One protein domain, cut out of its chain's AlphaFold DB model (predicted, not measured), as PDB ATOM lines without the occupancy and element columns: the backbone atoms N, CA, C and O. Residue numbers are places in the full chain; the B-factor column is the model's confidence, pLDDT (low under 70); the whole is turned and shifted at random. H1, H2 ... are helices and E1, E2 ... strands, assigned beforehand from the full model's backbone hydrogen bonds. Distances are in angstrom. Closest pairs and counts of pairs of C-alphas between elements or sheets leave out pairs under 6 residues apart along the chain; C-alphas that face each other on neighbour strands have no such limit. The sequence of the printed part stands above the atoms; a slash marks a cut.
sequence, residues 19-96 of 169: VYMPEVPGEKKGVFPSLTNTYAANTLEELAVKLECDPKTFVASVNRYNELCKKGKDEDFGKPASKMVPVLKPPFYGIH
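AT A GLANCE: This is residues 19 to 96 of the 169 residues of the protein "FAD_binding_2 domain-containing protein" of Shewanella xiamenensis (UniProt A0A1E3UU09). A short ribbon of two antiparallel strands, E1 and E2, has the small helix H1 packed on it, and the long helix H2 runs away from H1 toward one end of an elongated, loosely built body. At the other end lies the winding stretch of residues 19 to 37, with no named element, while residues 72 to 91 fold back from the end of H2 to E2. The printed part has 78 residues with two named helices and two named strands, in the order E1, H1, H2, E2 along the chain; the class is mixed, helices and strands, with 32 residues, under half, in named elements. The whole is loose, with a radius of gyration of the C-alphas of 14.7 A and spans of 43 by 26 by 19 A.

HOW THE PARTS SIT: Begin at the sheet, where E1, residues 38 to 41, and E2, residues 92 to 95, are antiparallel neighbours with 154 degrees between their directions. Look at C-alphas 40 and 93, which face each other at 4.6 A. Across the pair, N 39 and O 94 are 2.9 A apart and N 92 and O 41 are 2.8 A apart, both within hydrogen-bond range. Next find H1, residues 44 to 50: its closest C-alphas to E1 are those of Leu 47 and Ala 41, 5.1 A apart. Its closest to E2 are those of Leu 44 and Phe 92, 6.8 A apart. Farther out, H2, residues 55 to 71, touches H1 with residues 55 to 59 alone; the closest C-alphas are those of Glu 45 and Pro 55, 5.0 A apart. H1 and H2 run opposite ways at a steep tilt of 46 degrees. E1 and H2 are apart. In H1 and H2 every O i to N i+4 pair is within hydrogen-bond range.

IN THESE COORDINATES: Find C-alpha 38 at (10.055, 10.392, -45.269); from there E1 runs 10.5 A to C-alpha 41. H1, from Leu 44 to Lys 50, measures 9.8 A. Find C-alpha 55 at (-3.307, 21.390, -44.501); from there H2 runs 24.4 A to C-alpha 71 at (12.383, 38.196, -36.434). E2, from Phe 92, runs 10.7 A to C-alpha 95 at (8.646, 12.682, -41.335).

THE WHOLE: The two C-alphas farthest apart are those of Glu 27 and Lys 71, at 43.1 A. The printed part, residues 19 to 96, has no cut. The links E1 to H1 and H1 to H2 are tight, and the link H2 to E2, with 20 residues, is long. The mean pLDDT of the printed part is 95.9, and no printed residue is under 70.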
ATOM      1  N   VAL A  19      15.883   6.346 -50.150       95.44
ATOM      2  CA  VAL A  19      15.848   5.079 -49.393       95.44
ATOM      3  C   VAL A  19      14.967   5.167 -48.139       95.44
ATOM      4  O   VAL A  19      14.507   4.146 -47.642       95.44
ATOM      5  N   TYR A  20      14.657   6.376 -47.666       95.00
ATOM      6  CA  TYR A  20      13.746   6.606 -46.540       95.00
ATOM      7  C   TYR A  20      12.311   6.918 -46.983       95.00
ATOM      8  O   TYR A  20      11.437   7.076 -46.133       95.00
ATOM      9  N   MET A  21      12.049   7.035 -48.289       95.62
ATOM     10  CA  MET A  21      10.740   7.438 -48.808       95.62
ATOM     11  C   MET A  21       9.892   6.220 -49.178       95.62
ATOM     12  O   MET A  21      10.298   5.473 -50.074       95.62
ATOM     13  N   PRO A  22       8.719   6.016 -48.552       94.19
ATOM     14  CA  PRO A  22       7.861   4.875 -48.862       94.19
ATOM     15  C   PRO A  22       7.261   4.965 -50.274       94.19
ATOM     16  O   PRO A  22       7.034   3.941 -50.905       94.19
ATOM     17  N   GLU A  23       7.063   6.178 -50.799       94.56
ATOM     18  CA  GLU A  23       6.481   6.415 -52.130       94.56
ATOM     19  C   GLU A  23       7.461   6.159 -53.284       94.56
ATOM     20  O   GLU A  23       7.047   6.068 -54.438       94.56
ATOM     21  N   VAL A  24       8.764   6.061 -53.002       94.75
ATOM     22  CA  VAL A  24       9.768   5.769 -54.030       94.75
ATOM     23  C   VAL A  24       9.915   4.251 -54.150       94.75
ATOM     24  O   VAL A  24      10.293   3.622 -53.161       94.75
ATOM     25  N   PRO A  25       9.677   3.636 -55.320       93.44
ATOM     26  CA  PRO A  25       9.863   2.198 -55.498       93.44
ATOM     27  C   PRO A  25      11.324   1.755 -55.310       93.44
ATOM     28  O   PRO A  25      12.251   2.548 -55.468       93.44
ATOM     29  N   GLY A  26      11.527   0.470 -55.016       91.56
ATOM     30  CA  GLY A  26      12.851  -0.154 -54.908       91.56
ATOM     31  C   GLY A  26      13.248  -0.561 -53.487       91.56
ATOM     32  O   GLY A  26      12.587  -0.222 -52.506       91.56
ATOM     33  N   GLU A  27      14.340  -1.321 -53.389       92.06
ATOM     34  CA  GLU A  27      14.859  -1.845 -52.123       92.06
ATOM     35  C   GLU A  27      15.377  -0.721 -51.209       92.06
ATOM     36  O   GLU A  27      16.151   0.143 -51.624       92.06
ATOM     37  N   LYS A  28      14.977  -0.743 -49.932       93.75
ATOM     38  CA  LYS A  28      15.386   0.241 -48.913       93.75
ATOM     39  C   LYS A  28      16.606  -0.251 -48.136       93.75
ATOM     40  O   LYS A  28      16.551  -0.504 -46.932       93.75
ATOM     41  N   LYS A  29      17.713  -0.458 -48.852       92.50
ATOM     42  CA  LYS A  29      18.928  -1.068 -48.299       92.50
ATOM     43  C   LYS A  29      19.469  -0.265 -47.112       92.50
ATOM     44  O   LYS A  29      19.688   0.937 -47.214       92.50
ATOM     45  N   GLY A  30      19.722  -0.948 -45.994       92.31
ATOM     46  CA  GLY A  30      20.299  -0.338 -44.791       92.31
ATOM     47  C   GLY A  30      19.333   0.532 -43.978       92.31
ATOM     48  O   GLY A  30      19.771   1.196 -43.042       92.31
ATOM     49  N   VAL A  31      18.034   0.525 -44.299       91.50
ATOM     50  CA  VAL A  31      17.011   1.287 -43.574       91.50
ATOM     51  C   VAL A  31      16.083   0.322 -42.849       91.50
ATOM     52  O   VAL A  31      15.560  -0.623 -43.437       91.50
ATOM     53  N   PHE A  32      15.847   0.556 -41.557       90.69
ATOM     54  CA  PHE A  32      14.821  -0.196 -40.837       90.69
ATOM     55  C   PHE A  32      13.444   0.082 -41.457       90.69
ATOM     56  O   PHE A  32      13.130   1.251 -41.675       90.69
ATOM     57  N   PRO A  33      12.575  -0.926 -41.652       89.25
ATOM     58  CA  PRO A  33      11.245  -0.711 -42.232       89.25
ATOM     59  C   PRO A  33      10.408   0.357 -41.506       89.25
ATOM     60  O   PRO A  33       9.629   1.076 -42.112       89.25
ATOM     61  N   SER A  34      10.605   0.534 -40.197       88.25
ATOM     62  CA  SER A  34       9.925   1.577 -39.410       88.25
ATOM     63  C   SER A  34      10.468   3.001 -39.619       88.25
ATOM     64  O   SER A  34       9.945   3.943 -39.022       88.25
ATOM     65  N   LEU A  35      11.535   3.160 -40.405       89.31
ATOM     66  CA  LEU A  35      12.191   4.426 -40.751       89.31
ATOM     67  C   LEU A  35      12.030   4.793 -42.233       89.31
ATOM     68  O   LEU A  35      12.569   5.807 -42.672       89.31
ATOM     69  N   THR A  36      11.283   4.008 -43.010       93.62
ATOM     70  CA  THR A  36      10.894   4.374 -44.376       93.62
ATOM     71  C   THR A  36       9.645   5.257 -44.328       93.62
ATOM     72  O   THR A  36       8.560   4.848 -44.737       93.62
ATOM     73  N   ASN A  37       9.773   6.438 -43.720       94.31
ATOM     74  CA  ASN A  37       8.664   7.335 -43.382       94.31
ATOM     75  C   ASN A  37       8.936   8.810 -43.732       94.31
ATOM     76  O   ASN A  37       8.398   9.710 -43.081       94.31
ATOM     77  N   THR A  38       9.777   9.053 -44.737       95.69
ATOM     78  CA  THR A  38      10.055  10.392 -45.269       95.69
ATOM     79  C   THR A  38       9.163  10.696 -46.459       95.69
ATOM     80  O   THR A  38       9.148   9.951 -47.431       95.69
ATOM     81  N   TYR A  39       8.475  11.830 -46.420       97.25
ATOM     82  CA  TYR A  39       7.618  12.305 -47.500       97.25
ATOM     83  C   TYR A  39       8.182  13.590 -48.088       97.25
ATOM     84  O   TYR A  39       8.762  14.407 -47.370       97.25
ATOM     85  N   ALA A  40       8.006  13.755 -49.397       97.06
ATOM     86  CA  ALA A  40       8.414  14.947 -50.126       97.06
ATOM     87  C   ALA A  40       7.257  15.486 -50.971       97.06
ATOM     88  O   ALA A  40       6.495  14.705 -51.552       97.06
ATOM     89  N   ALA A  41       7.137  16.808 -51.065       97.81
ATOM     90  CA  ALA A  41       6.159  17.465 -51.927       97.81
ATOM     91  C   ALA A  41       6.644  18.838 -52.406       97.81
ATOM     92  O   ALA A  41       7.568  19.415 -51.828       97.81
ATOM     93  N   ASN A  42       6.023  19.374 -53.458       98.06
ATOM     94  CA  ASN A  42       6.396  20.686 -53.999       98.06
ATOM     95  C   ASN A  42       5.639  21.840 -53.328       98.06
ATOM     96  O   ASN A  42       6.058  22.991 -53.445       98.06
ATOM     97  N   THR A  43       4.570  21.534 -52.591       98.56
ATOM     98  CA  THR A  43       3.815  22.494 -51.781       98.56
ATOM     99  C   THR A  43       3.695  22.010 -50.336       98.56
ATOM    100  O   THR A  43       3.857  20.821 -50.039       98.56
ATOM    101  N   LEU A  44       3.453  22.939 -49.409       98.50
ATOM    102  CA  LEU A  44       3.265  22.603 -47.996       98.50
ATOM    103  C   LEU A  44       1.916  21.910 -47.770       98.50
ATOM    104  O   LEU A  44       1.811  21.061 -46.891       98.50
ATOM    105  N   GLU A  45       0.915  22.233 -48.584       98.50
ATOM    106  CA  GLU A  45      -0.410  21.622 -48.593       98.50
ATOM    107  C   GLU A  45      -0.331  20.141 -48.975       98.50
ATOM    108  O   GLU A  45      -0.848  19.289 -48.253       98.50
ATOM    109  N   GLU A  46       0.365  19.820 -50.071       98.44
ATOM    110  CA  GLU A  46       0.612  18.433 -50.478       98.44
ATOM    111  C   GLU A  46       1.404  17.675 -49.409       98.44
ATOM    112  O   GLU A  46       1.081  16.527 -49.095       98.44
ATOM    113  N   LEU A  47       2.427  18.311 -48.823       98.44
ATOM    114  CA  LEU A  47       3.207  17.687 -47.758       98.44
ATOM    115  C   LEU A  47       2.337  17.400 -46.529       98.44
ATOM    116  O   LEU A  47       2.455  16.323 -45.949       98.44
ATOM    117  N   ALA A  48       1.456  18.324 -46.142       98.06
ATOM    118  CA  ALA A  48       0.557  18.144 -45.009       98.06
ATOM    119  C   ALA A  48      -0.355  16.929 -45.197       98.06
ATOM    120  O   ALA A  48      -0.473  16.120 -44.279       98.06
ATOM    121  N   VAL A  49      -0.924  16.758 -46.396       97.81
ATOM    122  CA  VAL A  49      -1.749  15.586 -46.730       97.81
ATOM    123  C   VAL A  49      -0.942  14.294 -46.593       97.81
ATOM    124  O   VAL A  49      -1.407  13.355 -45.950       97.81
ATOM    125  N   LYS A  50       0.286  14.251 -47.124       97.06
ATOM    126  CA  LYS A  50       1.175  13.079 -46.994       97.06
ATOM    127  C   LYS A  50       1.571  12.777 -45.549       97.06
ATOM    128  O   LYS A  50       1.814  11.627 -45.201       97.06
ATOM    129  N   LEU A  51       1.641  13.809 -44.712       96.56
ATOM    130  CA  LEU A  51       1.897  13.703 -43.279       96.56
ATOM    131  C   LEU A  51       0.616  13.539 -42.453       96.56
ATOM    132  O   LEU A  51       0.694  13.648 -41.230       96.56
ATOM    133  N   GLU A  52      -0.540  13.289 -43.069       96.06
ATOM    134  CA  GLU A  52      -1.812  13.085 -42.361       96.06
ATOM    135  C   GLU A  52      -2.154  14.250 -41.404       96.06
ATOM    136  O   GLU A  52      -2.738  14.068 -40.335       96.06
ATOM    137  N   CYS A  53      -1.755  15.470 -41.774       96.81
ATOM    138  CA  CYS A  53      -2.022  16.702 -41.037       96.81
ATOM    139  C   CYS A  53      -3.126  17.510 -41.727       96.81
ATOM    140  O   CYS A  53      -3.256  17.473 -42.951       96.81
ATOM    141  N   ASP A  54      -3.867  18.321 -40.965       98.25
ATOM    142  CA  ASP A  54      -4.753  19.329 -41.555       98.25
ATOM    143  C   ASP A  54      -3.924  20.361 -42.352       98.25
ATOM    144  O   ASP A  54      -3.083  21.048 -41.756       98.25
ATOM    145  N   PRO A  55      -4.140  20.517 -43.676       98.31
ATOM    146  CA  PRO A  55      -3.307  21.390 -44.501       98.31
ATOM    147  C   PRO A  55      -3.328  22.851 -44.059       98.31
ATOM    148  O   PRO A  55      -2.286  23.505 -44.058       98.31
ATOM    149  N   LYS A  56      -4.488  23.366 -43.630       98.44
ATOM    150  CA  LYS A  56      -4.620  24.771 -43.217       98.44
ATOM    151  C   LYS A  56      -3.770  25.059 -41.983       98.44
ATOM    152  O   LYS A  56      -2.983  26.007 -41.980       98.44
ATOM    153  N   THR A  57      -3.896  24.223 -40.958       98.50
ATOM    154  CA  THR A  57      -3.160  24.364 -39.696       98.50
ATOM    155  C   THR A  57      -1.662  24.141 -39.899       98.50
ATOM    156  O   THR A  57      -0.845  24.883 -39.344       98.50
ATOM    157  N   PHE A  58      -1.284  23.168 -40.733       98.31
ATOM    158  CA  PHE A  58       0.114  22.888 -41.059       98.31
ATOM    159  C   PHE A  58       0.787  24.079 -41.755       98.31
ATOM    160  O   PHE A  58       1.825  24.559 -41.295       98.31
ATOM    161  N   VAL A  59       0.173  24.605 -42.821       98.56
ATOM    162  CA  VAL A  59       0.699  25.755 -43.574       98.56
ATOM    163  C   VAL A  59       0.792  26.995 -42.684       98.56
ATOM    164  O   VAL A  59       1.827  27.663 -42.673       98.56
ATOM    165  N   ALA A  60      -0.241  27.274 -41.882       98.69
ATOM    166  CA  ALA A  60      -0.220  28.382 -40.930       98.69
ATOM    167  C   ALA A  60       0.938  28.258 -39.923       98.69
ATOM    168  O   ALA A  60       1.640  29.238 -39.669       98.69
ATOM    169  N   SER A  61       1.194  27.050 -39.413       98.44
ATOM    170  CA  SER A  61       2.291  26.783 -38.473       98.44
ATOM    171  C   SER A  61       3.667  27.004 -39.109       98.44
ATOM    172  O   SER A  61       4.541  27.630 -38.504       98.44
ATOM    173  N   VAL A  62       3.867  26.543 -40.349       98.44
ATOM    174  CA  VAL A  62       5.124  26.762 -41.088       98.44
ATOM    175  C   VAL A  62       5.337  28.249 -41.380       98.44
ATOM    176  O   VAL A  62       6.441  28.761 -41.182       98.44
ATOM    177  N   ASN A  63       4.287  28.968 -41.784       98.56
ATOM    178  CA  ASN A  63       4.350  30.411 -42.021       98.56
ATOM    179  C   ASN A  63       4.688  31.182 -40.739       98.56
ATOM    180  O   ASN A  63       5.613  31.995 -40.752       98.56
ATOM    181  N   ARG A  64       4.033  30.858 -39.617       98.56
ATOM    182  CA  ARG A  64       4.348  31.430 -38.301       98.56
ATOM    183  C   ARG A  64       5.813  31.206 -37.933       98.56
ATOM    184  O   ARG A  64       6.514  32.145 -37.560       98.56
ATOM    185  N   TYR A  65       6.313  29.985 -38.099       98.56
ATOM    186  CA  TYR A  65       7.714  29.679 -37.823       98.56
ATOM    187  C   TYR A  65       8.680  30.456 -38.737       98.56
ATOM    188  O   TYR A  65       9.717  30.936 -38.272       98.56
ATOM    189  N   ASN A  66       8.341  30.652 -40.014       98.44
ATOM    190  CA  ASN A  66       9.137  31.462 -40.940       98.44
ATOM    191  C   ASN A  66       9.163  32.953 -40.554       98.44
ATOM    192  O   ASN A  66      10.215  33.591 -40.661       98.44
ATOM    193  N   GLU A  67       8.054  33.509 -40.059       98.56
ATOM    194  CA  GLU A  67       8.011  34.871 -39.508       98.56
ATOM    195  C   GLU A  67       8.918  35.011 -38.283       98.56
ATOM    196  O   GLU A  67       9.706  35.957 -38.203       98.56
ATOM    197  N   LEU A  68       8.857  34.053 -37.355       98.56
ATOM    198  CA  LEU A  68       9.721  34.018 -36.174       98.56
ATOM    199  C   LEU A  68      11.202  33.906 -36.560       98.56
ATOM    200  O   LEU A  68      12.044  34.616 -36.006       98.56
ATOM    201  N   CYS A  69      11.527  33.083 -37.565       97.69
ATOM    202  CA  CYS A  69      12.877  33.015 -38.130       97.69
ATOM    203  C   CYS A  69      13.337  34.385 -38.642       97.69
ATOM    204  O   CYS A  69      14.462  34.794 -38.362       97.69
ATOM    205  N   LYS A  70      12.471  35.118 -39.356       97.38
ATOM    206  CA  LYS A  70      12.781  36.464 -39.862       97.38
ATOM    207  C   LYS A  70      12.975  37.481 -38.732       97.38
ATOM    208  O   LYS A  70      13.834  38.349 -38.853       97.38
ATOM    209  N   LYS A  71      12.206  37.372 -37.644       97.69
ATOM    210  CA  LYS A  71      12.383  38.196 -36.434       97.69
ATOM    211  C   LYS A  71      13.663  37.860 -35.659       97.69
ATOM    212  O   LYS A  71      14.113  38.676 -34.862       97.69
ATOM    213  N   GLY A  72      14.225  36.666 -35.856       97.69
ATOM    214  CA  GLY A  72      15.399  36.187 -35.126       97.69
ATOM    215  C   GLY A  72      15.103  35.764 -33.683       97.69
ATOM    216  O   GLY A  72      16.026  35.679 -32.876       97.69
ATOM    217  N   LYS A  73      13.835  35.513 -33.342       98.19
ATOM    218  CA  LYS A  73      13.414  35.082 -32.005       98.19
ATOM    219  C   LYS A  73      12.187  34.190 -32.113       98.19
ATOM    220  O   LYS A  73      11.198  34.584 -32.721       98.19
ATOM    221  N   ASP A  74      12.249  33.016 -31.497       98.25
ATOM    222  CA  ASP A  74      11.085  32.163 -31.286       98.25
ATOM    223  C   ASP A  74      10.343  32.623 -30.027       98.25
ATOM    224  O   ASP A  74      10.773  32.374 -28.902       98.25
ATOM    225  N   GLU A  75       9.255  33.357 -30.234       98.19
ATOM    226  CA  GLU A  75       8.398  33.877 -29.166       98.19
ATOM    227  C   GLU A  75       7.404  32.827 -28.654       98.19
ATOM    228  O   GLU A  75       6.844  33.014 -27.577       98.19
ATOM    229  N   ASP A  76       7.208  31.733 -29.396       98.12
ATOM    230  CA  ASP A  76       6.189  30.729 -29.097       98.12
ATOM    231  C   ASP A  76       6.763  29.639 -28.173       98.12
ATOM    232  O   ASP A  76       6.112  29.245 -27.205       98.12
ATOM    233  N   PHE A  77       8.001  29.183 -28.425       97.69
ATOM    234  CA  PHE A  77       8.623  28.080 -27.669       97.69
ATOM    235  C   PHE A  77      10.062  28.336 -27.196       97.69
ATOM    236  O   PHE A  77      10.667  27.470 -26.562       97.69
ATOM    237  N   GLY A  78      10.637  29.510 -27.477       97.19
ATOM    238  CA  GLY A  78      11.966  29.882 -26.981       97.19
ATOM    239  C   GLY A  78      13.137  29.143 -27.636       97.19
ATOM    240  O   GLY A  78      14.232  29.104 -27.066       97.19
ATOM    241  N   LYS A  79      12.957  28.558 -28.830       96.50
ATOM    242  CA  LYS A  79      14.055  27.954 -29.594       96.50
ATOM    243  C   LYS A  79      15.182  28.979 -29.825       96.50
ATOM    244  O   LYS A  79      14.917  30.079 -30.317       96.50
ATOM    245  N   PRO A  80      16.455  28.634 -29.545       95.12
ATOM    246  CA  PRO A  80      17.569  29.549 -29.770       95.12
ATOM    247  C   PRO A  80      17.650  30.001 -31.229       95.12
ATOM    248  O   PRO A  80      17.610  29.166 -32.135       95.12
ATOM    249  N   ALA A  81      17.843  31.304 -31.453       95.06
ATOM    250  CA  ALA A  81      17.893  31.906 -32.788       95.06
ATOM    251  C   ALA A  81      18.912  31.219 -33.716       95.06
ATOM    252  O   ALA A  81      18.622  30.950 -34.877       95.06
ATOM    253  N   SER A  82      20.071  30.823 -33.178       91.69
ATOM    254  CA  SER A  82      21.123  30.096 -33.907       91.69
ATOM    255  C   SER A  82      20.716  28.698 -34.392       91.69
ATOM    256  O   SER A  82      21.432  28.082 -35.180       91.69
ATOM    257  N   LYS A  83      19.587  28.166 -33.914       90.94
ATOM    258  CA  LYS A  83      19.017  26.871 -34.312       90.94
ATOM    259  C   LYS A  83      17.750  27.027 -35.158       90.94
ATOM    260  O   LYS A  83      17.160  26.018 -35.557       90.94
ATOM    261  N   MET A  84      17.296  28.253 -35.409       94.44
ATOM    262  CA  MET A  84      16.139  28.533 -36.254       94.44
ATOM    263  C   MET A  84      16.567  28.555 -37.723       94.44
ATOM    264  O   MET A  84      17.486  29.267 -38.111       94.44
ATOM    265  N   VAL A  85      15.894  27.751 -38.541       93.56
ATOM    266  CA  VAL A  85      16.148  27.630 -39.982       93.56
ATOM    267  C   VAL A  85      14.799  27.674 -40.689       93.56
ATOM    268  O   VAL A  85      13.983  26.800 -40.396       93.56
ATOM    269  N   PRO A  86      14.540  28.648 -41.579       95.94
ATOM    270  CA  PRO A  86      13.235  28.801 -42.210       95.94
ATOM    271  C   PRO A  86      13.007  27.754 -43.310       95.94
ATOM    272  O   PRO A  86      13.941  27.350 -44.013       95.94
ATOM    273  N   VAL A  87      11.749  27.359 -43.497       96.38
ATOM    274  CA  VAL A  87      11.284  26.373 -44.480       96.38
ATOM    275  C   VAL A  87      10.640  27.120 -45.649       96.38
ATOM    276  O   VAL A  87       9.474  27.493 -45.585       96.38
ATOM    277  N   LEU A  88      11.424  27.406 -46.697       95.12
ATOM    278  CA  LEU A  88      11.026  28.351 -47.760       95.12
ATOM    279  C   LEU A  88      11.018  27.768 -49.172       95.12
ATOM    280  O   LEU A  88      10.289  28.258 -50.027       95.12
ATOM    281  N   LYS A  89      11.890  26.794 -49.450       94.00
ATOM    282  CA  LYS A  89      12.155  26.336 -50.817       94.00
ATOM    283  C   LYS A  89      11.717  24.882 -50.980       94.00
ATOM    284  O   LYS A  89      12.203  24.056 -50.207       94.00
ATOM    285  N   PRO A  90      10.867  24.569 -51.975       95.19
ATOM    286  CA  PRO A  90      10.551  23.190 -52.309       95.19
ATOM    287  C   PRO A  90      11.750  22.478 -52.975       95.19
ATOM    288  O   PRO A  90      12.675  23.147 -53.452       95.19
ATOM    289  N   PRO A  91      11.733  21.135 -53.055       95.19
ATOM    290  CA  PRO A  91      10.752  20.250 -52.424       95.19
ATOM    291  C   PRO A  91      10.841  20.313 -50.893       95.19
ATOM    292  O   PRO A  91      11.925  20.398 -50.315       95.19
ATOM    293  N   PHE A  92       9.683  20.303 -50.242       96.69
ATOM    294  CA  PHE A  92       9.567  20.244 -48.792       96.69
ATOM    295  C   PHE A  92       9.600  18.791 -48.342       96.69
ATOM    296  O   PHE A  92       9.006  17.931 -48.990       96.69
ATOM    297  N   TYR A  93      10.264  18.533 -47.218       96.25
ATOM    298  CA  TYR A  93      10.407  17.199 -46.649       96.25
ATOM    299  C   TYR A  93       9.805  17.148 -45.251       96.25
ATOM    300  O   TYR A  93       9.946  18.094 -44.473       96.25
ATOM    301  N   GLY A  94       9.189  16.021 -44.911       95.81
ATOM    302  CA  GLY A  94       8.656  15.773 -43.580       95.81
ATOM    303  C   GLY A  94       8.694  14.299 -43.208       95.81
ATOM    304  O   GLY A  94       8.751  13.428 -44.073       95.81
ATOM    305  N   ILE A  95       8.669  14.032 -41.904       95.06
ATOM    306  CA  ILE A  95       8.646  12.682 -41.335       95.06
ATOM    307  C   ILE A  95       7.619  12.615 -40.207       95.06
ATOM    308  O   ILE A  95       7.420  13.591 -39.479       95.06
ATOM    309  N   HIS A  96       7.053  11.433 -39.973       87.50
ATOM    310  CA  HIS A  96       6.332  11.160 -38.729       87.50
ATOM    311  C   HIS A  96       7.294  10.745 -37.622       87.50
ATOM    312  O   HIS A  96       7.929   9.690 -37.681       87.50
TER     313      HIS A  96